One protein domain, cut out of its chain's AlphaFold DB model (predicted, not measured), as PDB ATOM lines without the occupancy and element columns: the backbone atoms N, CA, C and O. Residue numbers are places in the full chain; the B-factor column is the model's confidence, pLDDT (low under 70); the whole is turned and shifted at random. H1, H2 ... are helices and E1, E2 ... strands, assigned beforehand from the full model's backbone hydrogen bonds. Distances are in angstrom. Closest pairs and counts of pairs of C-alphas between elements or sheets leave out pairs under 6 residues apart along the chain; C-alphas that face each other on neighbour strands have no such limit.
ATOM      1  N   ARG A  35     -53.733   0.588  33.229       92.25
ATOM      2  CA  ARG A  35     -53.678  -0.056  34.542       92.25
ATOM      3  C   ARG A  35     -52.265  -0.522  34.884       92.25
ATOM      4  O   ARG A  35     -51.766  -0.205  35.954       92.25
ATOM      5  N   GLN A  36     -51.569  -1.174  33.952       94.19
ATOM      6  CA  GLN A  36     -50.169  -1.565  34.149       94.19
ATOM      7  C   GLN A  36     -49.247  -0.361  34.377       94.19
ATOM      8  O   GLN A  36     -48.302  -0.446  35.161       94.19
ATOM      9  N   GLN A  37     -49.489   0.753  33.685       95.19
ATOM     10  CA  GLN A  37     -48.762   2.004  33.883       95.19
ATOM     11  C   GLN A  37     -48.987   2.567  35.293       95.19
ATOM     12  O   GLN A  37     -48.025   2.945  35.964       95.19
ATOM     13  N   VAL A  38     -50.231   2.585  35.764       95.88
ATOM     14  CA  VAL A  38     -50.579   3.003  37.128       95.88
ATOM     15  C   VAL A  38     -49.937   2.080  38.166       95.88
ATOM     16  O   VAL A  38     -49.255   2.554  39.072       95.88
ATOM     17  N   ASP A  39     -50.046   0.762  37.988       96.00
ATOM     18  CA  ASP A  39     -49.454  -0.223  38.898       96.00
ATOM     19  C   ASP A  39     -47.932  -0.050  38.999       96.00
ATOM     20  O   ASP A  39     -47.357  -0.121  40.085       96.00
ATOM     21  N   ARG A  40     -47.254   0.214  37.874       95.12
ATOM     22  CA  ARG A  40     -45.810   0.507  37.860       95.12
ATOM     23  C   ARG A  40     -45.470   1.782  38.622       95.12
ATOM     24  O   ARG A  40     -44.434   1.802  39.287       95.12
ATOM     25  N   ALA A  41     -46.307   2.816  38.528       95.44
ATOM     26  CA  ALA A  41     -46.132   4.046  39.293       95.44
ATOM     27  C   ALA A  41     -46.244   3.778  40.800       95.44
ATOM     28  O   ALA A  41     -45.324   4.097  41.554       95.44
ATOM     29  N   ASN A  42     -47.304   3.080  41.211       96.81
ATOM     30  CA  ASN A  42     -47.608   2.799  42.615       96.81
ATOM     31  C   ASN A  42     -46.600   1.840  43.275       96.81
ATOM     32  O   ASN A  42     -46.304   1.965  44.463       96.81
ATOM     33  N   ARG A  43     -45.984   0.919  42.514       95.88
ATOM     34  CA  ARG A  43     -44.952  -0.010  43.027       95.88
ATOM     35  C   ARG A  43     -43.687   0.667  43.554       95.88
ATOM     36  O   ARG A  43     -42.941   0.029  44.291       95.88
ATOM     37  N   ARG A  44     -43.411   1.923  43.185       92.12
ATOM     38  CA  ARG A  44     -42.264   2.677  43.727       92.12
ATOM     39  C   ARG A  44     -42.553   3.347  45.071       92.12
ATOM     40  O   ARG A  44     -41.681   4.037  45.597       92.12
ATOM     41  N   GLY A  45     -43.736   3.106  45.626       92.94
ATOM     42  CA  GLY A  45     -44.186   3.661  46.888       92.94
ATOM     43  C   GLY A  45     -44.943   4.976  46.716       92.94
ATOM     44  O   GLY A  45     -45.128   5.454  45.592       92.94
ATOM     45  N   PRO A  46     -45.389   5.564  47.837       95.50
ATOM     46  CA  PRO A  46     -46.219   6.755  47.812       95.50
ATOM     47  C   PRO A  46     -45.542   7.942  47.121       95.50
ATOM     48  O   PRO A  46     -44.334   8.153  47.247       95.50
ATOM     49  N   SER A  47     -46.338   8.718  46.391       96.88
ATOM     50  CA  SER A  47     -45.912   9.944  45.716       96.88
ATOM     51  C   SER A  47     -46.549  11.174  46.353       96.88
ATOM     52  O   SER A  47     -47.637  11.101  46.921       96.88
ATOM     53  N   ILE A  48     -45.903  12.329  46.217       97.19
ATOM     54  CA  ILE A  48     -46.579  13.612  46.423       97.19
ATOM     55  C   ILE A  48     -47.324  13.969  45.139       97.19
ATOM     56  O   ILE A  48     -46.727  13.988  44.059       97.19
ATOM     57  N   GLY A  49     -48.621  14.245  45.258       96.94
ATOM     58  CA  GLY A  49     -49.402  14.821  44.174       96.94
ATOM     59  C   GLY A  49     -49.113  16.314  44.088       96.94
ATOM     60  O   GLY A  49     -49.316  17.034  45.060       96.94
ATOM     61  N   LEU A  50     -48.626  16.786  42.947       97.00
ATOM     62  CA  LEU A  50     -48.354  18.200  42.709       97.00
ATOM     63  C   LEU A  50     -49.324  18.724  41.649       97.00
ATOM     64  O   LEU A  50     -49.354  18.240  40.524       97.00
ATOM     65  N   VAL A  51     -50.133  19.714  41.991       96.00
ATOM     66  CA  VAL A  51     -51.143  20.255  41.078       96.00
ATOM     67  C   VAL A  51     -50.915  21.737  40.833       96.00
ATOM     68  O   VAL A  51     -50.503  22.471  41.728       96.00
ATOM     69  N   MET A  52     -51.155  22.162  39.600       94.12
ATOM     70  CA  MET A  52     -51.035  23.557  39.180       94.12
ATOM     71  C   MET A  52     -52.110  23.866  38.137       94.12
ATOM     72  O   MET A  52     -52.597  22.960  37.456       94.12
ATOM     73  N   SER A  53     -52.514  25.123  38.022       91.56
ATOM     74  CA  SER A  53     -53.670  25.516  37.211       91.56
ATOM     75  C   SER A  53     -53.284  25.979  35.807       91.56
ATOM     76  O   SER A  53     -54.045  25.759  34.861       91.56
ATOM     77  N   TYR A  54     -52.116  26.609  35.658       90.00
ATOM     78  CA  TYR A  54     -51.687  27.291  34.438       90.00
ATOM     79  C   TYR A  54     -50.421  26.695  33.827       90.00
ATOM     80  O   TYR A  54     -49.495  26.277  34.512       90.00
ATOM     81  N   VAL A  55     -50.328  26.777  32.499       90.81
ATOM     82  CA  VAL A  55     -49.152  26.328  31.732       90.81
ATOM     83  C   VAL A  55     -47.872  27.074  32.130       90.81
ATOM     84  O   VAL A  55     -46.789  26.497  32.085       90.81
ATOM     85  N   ALA A  56     -47.970  28.339  32.554       89.56
ATOM     86  CA  ALA A  56     -46.813  29.103  33.023       89.56
ATOM     87  C   ALA A  56     -46.168  28.482  34.278       89.56
ATOM     88  O   ALA A  56     -44.946  28.500  34.410       89.56
ATOM     89  N   GLU A  57     -46.975  27.887  35.160       90.75
ATOM     90  CA  GLU A  57     -46.507  27.203  36.369       90.75
ATOM     91  C   GLU A  57     -45.752  25.922  35.982       90.75
ATOM     92  O   GLU A  57     -44.607  25.733  36.390       90.75
ATOM     93  N   ASP A  58     -46.324  25.109  35.085       90.81
ATOM     94  CA  ASP A  58     -45.651  23.919  34.535       90.81
ATOM     95  C   ASP A  58     -44.338  24.287  33.836       90.81
ATOM     96  O   ASP A  58     -43.296  23.688  34.103       90.81
ATOM     97  N   THR A  59     -44.353  25.343  33.021       91.44
ATOM     98  CA  THR A  59     -43.159  25.846  32.331       91.44
ATOM     99  C   THR A  59     -42.067  26.241  33.325       91.44
ATOM    100  O   THR A  59     -40.902  25.897  33.122       91.44
ATOM    101  N   ALA A  60     -42.423  26.912  34.426       90.12
ATOM    102  CA  ALA A  60     -41.476  27.276  35.475       90.12
ATOM    103  C   ALA A  60     -40.891  26.039  36.179       90.12
ATOM    104  O   ALA A  60     -39.680  25.977  36.412       90.12
ATOM    105  N   LEU A  61     -41.711  25.020  36.469       90.19
ATOM    106  CA  LEU A  61     -41.232  23.756  37.032       90.19
ATOM    107  C   LEU A  61     -40.273  23.039  36.080       90.19
ATOM    108  O   LEU A  61     -39.214  22.590  36.522       90.19
ATOM    109  N   GLN A  62     -40.598  22.964  34.789       90.94
ATOM    110  CA  GLN A  62     -39.717  22.354  33.793       90.94
ATOM    111  C   GLN A  62     -38.394  23.116  33.670       90.94
ATOM    112  O   GLN A  62     -37.323  22.514  33.765       90.94
ATOM    113  N   ALA A  63     -38.454  24.444  33.539       91.94
ATOM    114  CA  ALA A  63     -37.278  25.302  33.412       91.94
ATOM    115  C   ALA A  63     -36.363  25.242  34.645       91.94
ATOM    116  O   ALA A  63     -35.148  25.383  34.522       91.94
ATOM    117  N   SER A  64     -36.924  24.987  35.832       91.00
ATOM    118  CA  SER A  64     -36.141  24.841  37.064       91.00
ATOM    119  C   SER A  64     -35.208  23.621  37.071       91.00
ATOM    120  O   SER A  64     -34.260  23.575  37.853       91.00
ATOM    121  N   GLY A  65     -35.499  22.596  36.259       92.75
ATOM    122  CA  GLY A  65     -34.781  21.319  36.274       92.75
ATOM    123  C   GLY A  65     -34.943  20.508  37.571       92.75
ATOM    124  O   GLY A  65     -34.245  19.507  37.762       92.75
ATOM    125  N   TYR A  66     -35.840  20.915  38.481       92.75
ATOM    126  CA  TYR A  66     -36.074  20.204  39.739       92.75
ATOM    127  C   TYR A  66     -36.829  18.895  39.544       92.75
ATOM    128  O   TYR A  66     -36.498  17.903  40.200       92.75
ATOM    129  N   PHE A  67     -37.828  18.891  38.660       96.69
ATOM    130  CA  PHE A  67     -38.561  17.683  38.318       96.69
ATOM    131  C   PHE A  67     -37.744  16.826  37.354       96.69
ATOM    132  O   PHE A  67     -37.340  17.270  36.282       96.69
ATOM    133  N   ARG A  68     -37.512  15.574  37.741       97.38
ATOM    134  CA  ARG A  68     -36.816  14.572  36.938       97.38
ATOM    135  C   ARG A  68     -37.814  13.498  36.506       97.38
ATOM    136  O   ARG A  68     -38.144  12.636  37.325       97.38
ATOM    137  N   PRO A  69     -38.284  13.514  35.245       97.50
ATOM    138  CA  PRO A  69     -39.165  12.472  34.730       97.50
ATOM    139  C   PRO A  69     -38.506  11.093  34.827       97.50
ATOM    140  O   PRO A  69     -37.295  10.945  34.624       97.50
ATOM    141  N   TRP A  70     -39.288  10.052  35.105       96.25
ATOM    142  CA  TRP A  70     -38.758   8.692  35.052       96.25
ATOM    143  C   TRP A  70     -38.520   8.249  33.608       96.25
ATOM    144  O   TRP A  70     -39.376   8.402  32.745       96.25
ATOM    145  N   ARG A  71     -37.369   7.615  33.358       94.12
ATOM    146  CA  ARG A  71     -36.935   7.241  31.999       94.12
ATOM    147  C   ARG A  71     -37.899   6.309  31.259       94.12
ATOM    148  O   ARG A  71     -38.070   6.451  30.060       94.12
ATOM    149  N   VAL A  72     -38.483   5.335  31.960       93.06
ATOM    150  CA  VAL A  72     -39.314   4.285  31.338       93.06
ATOM    151  C   VAL A  72     -40.763   4.733  31.164       93.06
ATOM    152  O   VAL A  72     -41.417   4.367  30.193       93.06
ATOM    153  N   GLN A  73     -41.274   5.510  32.115       94.50
ATOM    154  CA  GLN A  73     -42.658   5.958  32.132       94.50
ATOM    155  C   GLN A  73     -42.709   7.372  32.721       94.50
ATOM    156  O   GLN A  73     -42.906   7.521  33.925       94.50
ATOM    157  N   PRO A  74     -42.482   8.400  31.889       97.00
ATOM    158  CA  PRO A  74     -42.450   9.787  32.343       97.00
ATOM    159  C   PRO A  74     -43.846  10.382  32.546       97.00
ATOM    160  O   PRO A  74     -43.960  11.454  33.130       97.00
ATOM    161  N   PHE A  75     -44.901   9.728  32.050       97.62
ATOM    162  CA  PHE A  75     -46.285  10.141  32.253       97.62
ATOM    163  C   PHE A  75     -47.280   8.995  32.008       97.62
ATOM    164  O   PHE A  75     -46.929   7.945  31.459       97.62
ATOM    165  N   VAL A  76     -48.532   9.226  32.394       96.88
ATOM    166  CA  VAL A  76     -49.716   8.472  31.971       96.88
ATOM    167  C   VAL A  76     -50.860   9.455  31.719       96.88
ATOM    168  O   VAL A  76     -51.019  10.424  32.461       96.88
ATOM    169  N   ASP A  77     -51.636   9.224  30.664       95.88
ATOM    170  CA  ASP A  77     -52.794  10.053  30.330       95.88
ATOM    171  C   ASP A  77     -54.074   9.360  30.843       95.88
ATOM    172  O   ASP A  77     -54.338   8.206  30.506       95.88
ATOM    173  N   LEU A  78     -54.858  10.051  31.678       94.69
ATOM    174  CA  LEU A  78     -56.105   9.560  32.282       94.69
ATOM    175  C   LEU A  78     -57.184  10.637  32.164       94.69
ATOM    176  O   LEU A  78     -56.934  11.796  32.485       94.69
ATOM    177  N   TYR A  79     -58.387  10.274  31.710       91.31
ATOM    178  CA  TYR A  79     -59.540  11.189  31.617       91.31
ATOM    179  C   TYR A  79     -59.219  12.542  30.941       91.31
ATOM    180  O   TYR A  79     -59.636  13.611  31.399       91.31
ATOM    181  N   GLY A  80     -58.420  12.500  29.868       91.94
ATOM    182  CA  GLY A  80     -57.996  13.685  29.112       91.94
ATOM    183  C   GLY A  80     -56.932  14.552  29.799       91.94
ATOM    184  O   GLY A  80     -56.707  15.677  29.366       91.94
ATOM    185  N   ARG A  81     -56.288  14.060  30.863       93.81
ATOM    186  CA  ARG A  81     -55.254  14.765  31.634       93.81
ATOM    187  C   ARG A  81     -53.957  13.977  31.638       93.81
ATOM    188  O   ARG A  81     -53.979  12.755  31.772       93.81
ATOM    189  N   ARG A  82     -52.834  14.687  31.552       96.88
ATOM    190  CA  ARG A  82     -51.504  14.094  31.672       96.88
ATOM    191  C   ARG A  82     -51.011  14.158  33.108       96.88
ATOM    192  O   ARG A  82     -50.845  15.242  33.661       96.88
ATOM    193  N   PHE A  83     -50.722  12.992  33.668       97.94
ATOM    194  CA  PHE A  83     -50.064  12.835  34.957       97.94
ATOM    195  C   PHE A  83     -48.591  12.541  34.705       97.94
ATOM    196  O   PHE A  83     -48.234  11.450  34.265       97.94
ATOM    197  N   HIS A  84     -47.740  13.533  34.936       97.81
ATOM    198  CA  HIS A  84     -46.294  13.428  34.792       97.81
ATOM    199  C   HIS A  84     -45.715  12.688  35.995       97.81
ATOM    200  O   HIS A  84     -45.996  13.045  37.134       97.81
ATOM    201  N   ILE A  85     -44.893  11.672  35.746       98.19
ATOM    202  CA  ILE A  85     -44.359  10.761  36.759       98.19
ATOM    203  C   ILE A  85     -42.843  10.932  36.833       98.19
ATOM    204  O   ILE A  85     -42.118  10.785  35.842       98.19
ATOM    205  N   GLY A  86     -42.352  11.246  38.026       97.62
ATOM    206  CA  GLY A  86     -40.948  11.558  38.216       97.62
ATOM    207  C   GLY A  86     -40.553  11.684  39.675       97.62
ATOM    208  O   GLY A  86     -41.146  11.084  40.572       97.62
ATOM    209  N   SER A  87     -39.503  12.459  39.911       97.56
ATOM    210  CA  SER A  87     -39.076  12.811  41.257       97.56
ATOM    211  C   SER A  87     -38.559  14.239  41.355       97.56
ATOM    212  O   SER A  87     -38.030  14.795  40.394       97.56
ATOM    213  N   ILE A  88     -38.679  14.821  42.545       96.12
ATOM    214  CA  ILE A  88     -38.025  16.077  42.923       96.12
ATOM    215  C   ILE A  88     -37.108  15.757  44.098       96.12
ATOM    216  O   ILE A  88     -37.560  15.269  45.128       96.12
ATOM    217  N   ARG A  89     -35.797  15.989  43.936       94.06
ATOM    218  CA  ARG A  89     -34.775  15.676  44.962       94.06
ATOM    219  C   ARG A  89     -34.882  14.245  45.529       94.06
ATOM    220  O   ARG A  89     -34.655  14.024  46.710       94.06
ATOM    221  N   GLY A  90     -35.232  13.276  44.680       94.56
ATOM    222  CA  GLY A  90     -35.371  11.866  45.060       94.56
ATOM    223  C   GLY A  90     -36.732  11.474  45.647       94.56
ATOM    224  O   GLY A  90     -37.004  10.285  45.749       94.56
ATOM    225  N   VAL A  91     -37.609  12.433  45.956       95.81
ATOM    226  CA  VAL A  91     -38.989  12.169  46.392       95.81
ATOM    227  C   VAL A  91     -39.861  11.902  45.169       95.81
ATOM    228  O   VAL A  91     -39.811  12.678  44.214       95.81
ATOM    229  N   ASN A  92     -40.653  10.826  45.187       97.69
ATOM    230  CA  ASN A  92     -41.592  10.511  44.110       97.69
ATOM    231  C   ASN A  92     -42.655  11.612  43.993       97.69
ATOM    232  O   ASN A  92     -43.293  11.978  44.981       97.69
ATOM    233  N   VAL A  93     -42.846  12.129  42.781       98.00
ATOM    234  CA  VAL A  93     -43.827  13.177  42.489       98.00
ATOM    235  C   VAL A  93     -44.629  12.772  41.266       98.00
ATOM    236  O   VAL A  93     -44.056  12.398  40.238       98.00
ATOM    237  N   ILE A  94     -45.948  12.891  41.384       98.19
ATOM    238  CA  ILE A  94     -46.863  12.833  40.251       98.19
ATOM    239  C   ILE A  94     -47.502  14.203  40.140       98.19
ATOM    240  O   ILE A  94     -48.154  14.645  41.086       98.19
ATOM    241  N   TYR A  95     -47.300  14.886  39.017       96.75
ATOM    242  CA  TYR A  95     -47.873  16.211  38.827       96.75
ATOM    243  C   TYR A  95     -48.805  16.288  37.625       96.75
ATOM    244  O   TYR A  95     -48.614  15.585  36.632       96.75
ATOM    245  N   ALA A  96     -49.820  17.144  37.719       97.12
ATOM    246  CA  ALA A  96     -50.764  17.386  36.637       97.12
ATOM    247  C   ALA A  96     -51.235  18.841  36.612       97.12
ATOM    248  O   ALA A  96     -51.405  19.482  37.652       97.12
ATOM    249  N   LEU A  97     -51.501  19.330  35.402       96.50
ATOM    250  CA  LEU A  97     -52.267  20.551  35.198       96.50
ATOM    251  C   LEU A  97     -53.742  20.264  35.486       96.50
ATOM    252  O   LEU A  97     -54.353  19.419  34.831       96.50
ATOM    253  N   THR A  98     -54.324  20.974  36.449       95.31
ATOM    254  CA  THR A  98     -55.749  20.849  36.771       95.31
ATOM    255  C   THR A  98     -56.618  21.515  35.722       95.31
ATOM    256  O   THR A  98     -57.738  21.070  35.486       95.31
ATOM    257  N   GLY A  99     -56.107  22.583  35.104       90.31
ATOM    258  CA  GLY A  99     -56.911  23.580  34.411       90.31
ATOM    259  C   GLY A  99     -57.565  24.559  35.388       90.31
ATOM    260  O   GLY A  99     -57.469  24.422  36.609       90.31
ATOM    261  N   GLN A 100     -58.245  25.565  34.840       85.44
ATOM    262  CA  GLN A 100     -58.906  26.602  35.632       85.44
ATOM    263  C   GLN A 100     -60.256  26.121  36.182       85.44
ATOM    264  O   GLN A 100     -60.960  25.348  35.528       85.44
ATOM    265  N   ARG A 101     -60.673  26.726  37.303       86.12
ATOM    266  CA  ARG A 101     -61.957  26.526  38.008       86.12
ATOM    267  C   ARG A 101     -62.025  25.247  38.852       86.12
ATOM    268  O   ARG A 101     -61.385  24.239  38.567       86.12
ATOM    269  N   ARG A 102     -62.870  25.289  39.888       86.69
ATOM    270  CA  ARG A 102     -62.960  24.259  40.938       86.69
ATOM    271  C   ARG A 102     -63.301  22.863  40.423       86.69
ATOM    272  O   ARG A 102     -62.674  21.912  40.856       86.69
ATOM    273  N   LEU A 103     -64.232  22.730  39.473       90.88
ATOM    274  CA  LEU A 103     -64.614  21.415  38.931       90.88
ATOM    275  C   LEU A 103     -63.417  20.690  38.296       90.88
ATOM    276  O   LEU A 103     -63.222  19.494  38.489       90.88
ATOM    277  N   ASN A 104     -62.586  21.435  37.572       93.81
ATOM    278  CA  ASN A 104     -61.392  20.908  36.928       93.81
ATOM    279  C   ASN A 104     -60.323  20.491  37.949       93.81
ATOM    280  O   ASN A 104     -59.723  19.422  37.798       93.81
ATOM    281  N   ALA A 105     -60.143  21.278  39.014       92.81
ATOM    282  CA  ALA A 105     -59.296  20.912  40.147       92.81
ATOM    283  C   ALA A 105     -59.818  19.661  40.868       92.81
ATOM    284  O   ALA A 105     -59.058  18.712  41.043       92.81
ATOM    285  N   ALA A 106     -61.112  19.615  41.187       93.12
ATOM    286  CA  ALA A 106     -61.749  18.503  41.885       93.12
ATOM    287  C   ALA A 106     -61.593  17.185  41.119       93.12
ATOM    288  O   ALA A 106     -61.104  16.213  41.680       93.12
ATOM    289  N   VAL A 107     -61.909  17.159  39.820       95.62
ATOM    290  CA  VAL A 107     -61.767  15.943  38.997       95.62
ATOM    291  C   VAL A 107     -60.308  15.487  38.922       95.62
ATOM    292  O   VAL A 107     -60.026  14.295  39.017       95.62
ATOM    293  N   THR A 108     -59.366  16.421  38.775       96.38
ATOM    294  CA  THR A 108     -57.933  16.096  38.701       96.38
ATOM    295  C   THR A 108     -57.406  15.533  40.021       96.38
ATOM    296  O   THR A 108     -56.715  14.518  40.017       96.38
ATOM    297  N   VAL A 109     -57.743  16.168  41.147       96.00
ATOM    298  CA  VAL A 109     -57.312  15.732  42.483       96.00
ATOM    299  C   VAL A 109     -57.977  14.415  42.870       96.00
ATOM    300  O   VAL A 109     -57.289  13.518  43.342       96.00
ATOM    301  N   GLN A 110     -59.271  14.248  42.594       95.56
ATOM    302  CA  GLN A 110     -59.964  12.981  42.823       95.56
ATOM    303  C   GLN A 110     -59.315  11.850  42.014       95.56
ATOM    304  O   GLN A 110     -58.997  10.802  42.562       95.56
ATOM    305  N   THR A 111     -58.993  12.101  40.738       96.19
ATOM    306  CA  THR A 111     -58.256  11.137  39.904       96.19
ATOM    307  C   THR A 111     -56.892  10.788  40.510       96.19
ATOM    308  O   THR A 111     -56.512   9.620  40.511       96.19
ATOM    309  N   LEU A 112     -56.146  11.771  41.034       95.50
ATOM    310  CA  LEU A 112     -54.861  11.514  41.700       95.50
ATOM    311  C   LEU A 112     -55.016  10.565  42.888       95.50
ATOM    312  O   LEU A 112     -54.234   9.625  43.008       95.50
ATOM    313  N   LEU A 113     -56.005  10.831  43.743       95.12
ATOM    314  CA  LEU A 113     -56.242  10.089  44.979       95.12
ATOM    315  C   LEU A 113     -56.776   8.674  44.724       95.12
ATOM    316  O   LEU A 113     -56.375   7.746  45.420       95.12
ATOM    317  N   ASP A 114     -57.638   8.500  43.720       95.31
ATOM    318  CA  ASP A 114     -58.263   7.206  43.424       95.31
ATOM    319  C   ASP A 114     -57.338   6.261  42.652       95.31
ATOM    320  O   ASP A 114     -57.427   5.040  42.787       95.31
ATOM    321  N   VAL A 115     -56.466   6.812  41.802       96.00
ATOM    322  CA  VAL A 115     -55.660   6.016  40.867       96.00
ATOM    323  C   VAL A 115     -54.249   5.762  41.396       96.00
ATOM    324  O   VAL A 115     -53.694   4.678  41.191       96.00
ATOM    325  N   PHE A 116     -53.645   6.734  42.080       97.06
ATOM    326  CA  PHE A 116     -52.258   6.636  42.524       97.06
ATOM    327  C   PHE A 116     -52.136   6.498  44.037       97.06
ATOM    328  O   PHE A 116     -52.941   7.003  44.811       97.06
ATOM    329  N   THR A 117     -51.056   5.860  44.484       96.38
ATOM    330  CA  THR A 117     -50.674   5.869  45.896       96.38
ATOM    331  C   THR A 117     -50.072   7.232  46.233       96.38
ATOM    332  O   THR A 117     -48.891   7.480  45.985       96.38
ATOM    333  N   VAL A 118     -50.893   8.129  46.780       94.12
ATOM    334  CA  VAL A 118     -50.521   9.517  47.088       94.12
ATOM    335  C   VAL A 118     -50.464   9.743  48.601       94.12
ATOM    336  O   VAL A 118     -51.376   9.355  49.322       94.12
ATOM    337  N   SER A 119     -49.396  10.380  49.092       93.44
ATOM    338  CA  SER A 119     -49.251  10.743  50.518       93.44
ATOM    339  C   SER A 119     -49.855  12.098  50.879       93.44
ATOM    340  O   SER A 119     -50.057  12.390  52.052       93.44
ATOM    341  N   GLY A 120     -50.085  12.949  49.887       92.56
ATOM    342  CA  GLY A 120     -50.635  14.283  50.070       92.56
ATOM    343  C   GLY A 120     -50.620  15.070  48.769       92.56
ATOM    344  O   GLY A 120     -49.931  14.698  47.814       92.56
ATOM    345  N   ILE A 121     -51.392  16.153  48.748       94.75
ATOM    346  CA  ILE A 121     -51.520  17.049  47.604       94.75
ATOM    347  C   ILE A 121     -50.886  18.391  47.951       94.75
ATOM    348  O   ILE A 121     -51.209  19.002  48.966       94.75
ATOM    349  N   VAL A 122     -50.005  18.859  47.076       93.88
ATOM    350  CA  VAL A 122     -49.469  20.215  47.084       93.88
ATOM    351  C   VAL A 122     -49.998  20.916  45.850       93.88
ATOM    352  O   VAL A 122     -49.735  20.482  44.731       93.88
ATOM    353  N   HIS A 123     -50.701  22.024  46.041       91.75
ATOM    354  CA  HIS A 123     -50.915  22.971  44.959       91.75
ATOM    355  C   HIS A 123     -49.945  24.118  45.063       91.75
ATOM    356  O   HIS A 123     -49.724  24.649  46.151       91.75
ATOM    357  N   TYR A 124     -49.444  24.558  43.921       87.25
ATOM    358  CA  TYR A 124     -48.866  25.878  43.808       87.25
ATOM    359  C   TYR A 124     -49.360  26.561  42.546       87.25
ATOM    360  O   TYR A 124     -49.684  25.913  41.554       87.25
ATOM    361  N   GLY A 125     -49.428  27.879  42.612       86.31
ATOM    362  CA  GLY A 125     -49.844  28.699  41.503       86.31
ATOM    363  C   GLY A 125     -49.996  30.152  41.898       86.31
ATOM    364  O   GLY A 125     -49.804  30.524  43.053       86.31
ATOM    365  N   THR A 126     -50.335  30.976  40.916       85.31
ATOM    366  CA  THR A 126     -50.484  32.429  41.084       85.31
ATOM    367  C   THR A 126     -51.786  32.834  41.760       85.31
ATOM    368  O   THR A 126     -52.834  32.241  41.514       85.31
ATOM    369  N   ALA A 127     -51.728  33.885  42.580       84.44
ATOM    370  CA  ALA A 127     -52.901  34.476  43.209       84.44
ATOM    371  C   ALA A 127     -52.825  36.008  43.189       84.44
ATOM    372  O   ALA A 127     -51.742  36.594  43.212       84.44
ATOM    373  N   GLY A 128     -53.995  36.646  43.141       85.38
ATOM    374  CA  GLY A 128     -54.138  38.065  43.451       85.38
ATOM    375  C   GLY A 128     -54.302  38.268  44.955       85.38
ATOM    376  O   GLY A 128     -54.806  37.385  45.649       85.38
ATOM    377  N   SER A 129     -53.901  39.437  45.449       86.69
ATOM    378  CA  SER A 129     -54.094  39.832  46.845       86.69
ATOM    379  C   SER A 129     -55.183  40.897  46.945       86.69
ATOM    380  O   SER A 129     -55.218  41.824  46.141       86.69
ATOM    381  N   SER A 130     -56.043  40.776  47.955       87.25
ATOM    382  CA  SER A 130     -56.927  41.854  48.424       87.25
ATOM    383  C   SER A 130     -56.384  42.543  49.684       87.25
ATOM    384  O   SER A 130     -57.103  43.289  50.339       87.25
ATOM    385  N   ASP A 138     -44.411  38.418  46.656       81.94
ATOM    386  CA  ASP A 138     -44.543  37.789  47.971       81.94
ATOM    387  C   ASP A 138     -44.909  36.304  47.823       81.94
ATOM    388  O   ASP A 138     -45.338  35.848  46.770       81.94
ATOM    389  N   VAL A 139     -44.718  35.509  48.872       83.56
ATOM    390  CA  VAL A 139     -45.143  34.102  48.884       83.56
ATOM    391  C   VAL A 139     -46.099  33.918  50.047       83.56
ATOM    392  O   VAL A 139     -45.744  34.167  51.196       83.56
ATOM    393  N   SER A 140     -47.321  33.486  49.742       85.94
ATOM    394  CA  SER A 140     -48.389  33.316  50.723       85.94
ATOM    395  C   SER A 140     -48.690  31.843  50.967       85.94
ATOM    396  O   SER A 140     -49.071  31.121  50.046       85.94
ATOM    397  N   VAL A 141     -48.616  31.422  52.227       89.50
ATOM    398  CA  VAL A 141     -49.092  30.108  52.665       89.50
ATOM    399  C   VAL A 141     -50.393  30.315  53.450       89.50
ATOM    400  O   VAL A 141     -50.355  30.870  54.549       89.50
ATOM    401  N   PRO A 142     -51.560  29.928  52.914       89.44
ATOM    402  CA  PRO A 142     -52.836  30.093  53.580       89.44
ATOM    403  C   PRO A 142     -52.976  29.055  54.689       89.44
ATOM    404  O   PRO A 142     -52.746  27.862  54.496       89.44
ATOM    405  N   LYS A 218     -38.160  29.654  52.978       73.62
ATOM    406  CA  LYS A 218     -37.328  30.865  52.912       73.62
ATOM    407  C   LYS A 218     -37.052  31.227  51.461       73.62
ATOM    408  O   LYS A 218     -36.416  30.449  50.745       73.62
ATOM    409  N   VAL A 219     -37.452  32.425  51.048       65.81
ATOM    410  CA  VAL A 219     -37.091  32.981  49.738       65.81
ATOM    411  C   VAL A 219     -35.637  33.453  49.809       65.81
ATOM    412  O   VAL A 219     -35.333  34.471  50.418       65.81
ATOM    413  N   LYS A 220     -34.709  32.664  49.251       55.38
ATOM    414  CA  LYS A 220     -33.259  32.942  49.330       55.38
ATOM    415  C   LYS A 220     -32.697  33.745  48.150       55.38
ATOM    416  O   LYS A 220     -31.539  34.130  48.211       55.38
ATOM    417  N   ASN A 221     -33.469  33.976  47.086       46.75
ATOM    418  CA  ASN A 221     -33.024  34.748  45.921       46.75
ATOM    419  C   ASN A 221     -34.216  35.276  45.110       46.75
ATOM    420  O   ASN A 221     -34.925  34.500  44.478       46.75
ATOM    421  N   THR A 222     -34.392  36.597  45.076       50.69
ATOM    422  CA  THR A 222     -35.343  37.310  44.199       50.69
ATOM    423  C   THR A 222     -34.724  37.708  42.848       50.69
ATOM    424  O   THR A 222     -35.389  38.296  42.001       50.69
ATOM    425  N   LEU A 223     -33.460  37.357  42.582       39.34
ATOM    426  CA  LEU A 223     -32.739  37.776  41.368       39.34
ATOM    427  C   LEU A 223     -33.224  37.115  40.061       39.34
ATOM    428  O   LEU A 223     -32.880  37.588  38.983       39.34
ATOM    429  N   TYR A 224     -34.064  36.077  40.127       39.84
ATOM    430  CA  TYR A 224     -34.697  35.473  38.941       39.84
ATOM    431  C   TYR A 224     -36.001  36.165  38.511       39.84
ATOM    432  O   TYR A 224     -36.615  35.763  37.521       39.84
ATOM    433  N   PHE A 225     -36.422  37.224  39.209       36.91
ATOM    434  CA  PHE A 225     -37.675  37.906  38.895       36.91
ATOM    435  C   PHE A 225     -37.595  38.815  37.660       36.91
ATOM    436  O   PHE A 225     -38.633  39.110  37.090       36.91
ATOM    437  N   SER A 226     -36.421  39.209  37.153       32.25
ATOM    438  CA  SER A 226     -36.354  40.157  36.023       32.25
ATOM    439  C   SER A 226     -36.745  39.573  34.656       32.25
ATOM    440  O   SER A 226     -37.169  40.337  33.793       32.25
ATOM    441  N   SER A 227     -36.679  38.248  34.447       34.12
ATOM    442  CA  SER A 227     -37.163  37.627  33.192       34.12
ATOM    443  C   SER A 227     -38.565  37.014  33.296       34.12
ATOM    444  O   SER A 227     -39.218  36.810  32.276       34.12
ATOM    445  N   ILE A 228     -39.059  36.789  34.521       35.38
ATOM    446  CA  ILE A 228     -40.365  36.163  34.802       35.38
ATOM    447  C   ILE A 228     -41.378  37.179  35.375       35.38
ATOM    448  O   ILE A 228     -42.553  36.859  35.493       35.38
ATOM    449  N   ALA A 229     -41.004  38.444  35.616       28.80
ATOM    450  CA  ALA A 229     -41.884  39.525  36.107       28.80
ATOM    451  C   ALA A 229     -43.101  39.882  35.216       28.80
ATOM    452  O   ALA A 229     -43.787  40.865  35.482       28.80
ATOM    453  N   ARG A 230     -43.419  39.096  34.180       34.03
ATOM    454  CA  ARG A 230     -44.717  39.155  33.485       34.03
ATOM    455  C   ARG A 230     -45.703  38.062  33.904       34.03
ATOM    456  O   ARG A 230     -46.868  38.134  33.534       34.03
ATOM    457  N   THR A 231     -45.277  37.084  34.690       32.19
ATOM    458  CA  THR A 231     -46.104  35.970  35.162       32.19
ATOM    459  C   THR A 231     -45.689  35.657  36.588       32.19
ATOM    460  O   THR A 231     -44.591  35.157  36.814       32.19
ATOM    461  N   GLY A 232     -46.541  36.010  37.554       27.61
ATOM    462  CA  GLY A 232     -46.300  35.742  38.969       27.61
ATOM    463  C   GLY A 232     -45.948  34.272  39.223       27.61
ATOM    464  O   GLY A 232     -46.287  33.387  38.442       27.61
ATOM    465  N   LEU A 233     -45.263  34.006  40.326       26.52
ATOM    466  CA  LEU A 233     -44.995  32.662  40.826       26.52
ATOM    467  C   LEU A 233     -45.389  32.663  42.302       26.52
ATOM    468  O   LEU A 233     -44.841  33.450  43.063       26.52
ATOM    469  N   PHE A 234     -46.340  31.815  42.692       32.19
ATOM    470  CA  PHE A 234     -46.799  31.663  44.078       32.19
ATOM    471  C   PHE A 234     -47.045  30.171  44.394       32.19
ATOM    472  O   PHE A 234     -47.224  29.347  43.501       32.19
ATOM    473  N   VAL A 235     -46.990  29.821  45.680       35.69
ATOM    474  CA  VAL A 235     -47.193  28.500  46.324       35.69
ATOM    475  C   VAL A 235     -47.782  28.859  47.701       35.69
ATOM    476  O   VAL A 235     -47.225  29.764  48.307       35.69
ATOM    477  N   VAL A 236     -48.862  28.335  48.290       29.36
ATOM    478  CA  VAL A 236     -49.710  27.136  48.152       29.36
ATOM    479  C   VAL A 236     -51.173  27.594  48.222       29.36
ATOM    480  O   VAL A 236     -51.473  28.397  49.080       29.36
ATOM    481  N   THR A 237     -52.115  27.080  47.433       25.09
ATOM    482  CA  THR A 237     -53.562  27.137  47.777       25.09
ATOM    483  C   THR A 237     -54.258  26.002  47.035       25.09
ATOM    484  O   THR A 237     -54.141  25.988  45.822       25.09
ATOM    485  N   THR A 238     -55.024  25.098  47.641       27.48
ATOM    486  CA  THR A 238     -55.978  24.312  46.830       27.48
ATOM    487  C   THR A 238     -57.361  24.308  47.425       27.48
ATOM    488  O   THR A 238     -57.489  24.017  48.608       27.48
ATOM    489  N   ALA A 239     -58.300  24.515  46.493       30.59
ATOM    490  CA  ALA A 239     -59.743  24.283  46.493       30.59
ATOM    491  C   ALA A 239     -60.596  25.134  47.441       30.59
ATOM    492  O   ALA A 239     -60.440  25.020  48.672       30.59
TER     493      ALA A 239
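This is residues 35 to 130, 138 to 142 and 218 to 239 of the 239 residues of the protein "PNP_UDP_1 domain-containing protein" of Triticum turgidum subsp. durum (UniProt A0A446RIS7). A strongly twisted sheet of six strands makes the core, with H1 and H2 on opposite faces and the long helix H3 packed on it beside E1, E5 and E6. Past the ends of E1 and E6 lie loose pieces of chain, residues 124 to 130, 138 to 142 and 218 to 239, with little H4 off the sheet. The 123 printed residues hold, in order, H1 E1 H2 E2 E3 E4 E5 H3 E6 H4; the class is mixed, helices and strands. The branched sheet has parallel and antiparallel pairs. The whole is compact, with a radius of gyration of the C-alphas of 14.8 A and spans of 43 by 30 by 23 A.

Start at E1, residues 47 to 52: E5, residues 91 to 97, is its parallel neighbour on one side, with N 48 and O 92 2.9 A apart, within hydrogen-bond range. On the other side is E6, residues 118 to 123, also parallel, with N 49 and O 120 at 2.9 A. Next to E5 find E4, residues 81 to 88, antiparallel, with N 84 and O 95 at 2.8 A. E4 has three neighbours: E3, residues 75 to 78, with N 76 and O 83 at 2.9 A, and E2, residues 67 to 69, with N 68 and O 87 at 2.8 A, lie on one side of it, E5 on the other. Both are antiparallel to E4; E3 E4 E5 form a meander, each strand the antiparallel neighbour of the one before, in two hairpins. H3, residues 102 to 115, is on the sheet, the C-alphas of Leu 112 and Gly 49 being 6.8 A apart. H1, residues 35 to 42, is on it at a height of 8.8 A, only just over E3 and E5 with 3 C-alphas on each; its Gln 37 and Val 76 of E3 have C-alphas 6.8 A apart. H2, residues 55 to 63, is on the opposite face from H1, with C-alphas 61 and 67 of H2 and E2 6.8 A apart. H4, residues 225 to 228, is not on the sheet. In H1, H2 and H3 every O i to N i+4 pair is within hydrogen-bond range; H4 is too short for one.

Find C-alpha 35, where H1 begins, at (-53.678, -0.056, 34.542). From C-alpha 81 at (-55.254, 14.765, 31.634), E4 runs 20.6 A; E5 runs 19.3 A and H3 19.6 A. H4 ends at (-40.365, 36.163, 34.802).

The C-alphas farthest apart, of Gln 36 and Ser 130, are 46.2 A apart. Look for two cuts: 13.0 A from C-alpha 130 to 138, and 15.5 A from 142 to 218. Of the links printed whole, none is long. Residues 219 to 239 have pLDDT under 70.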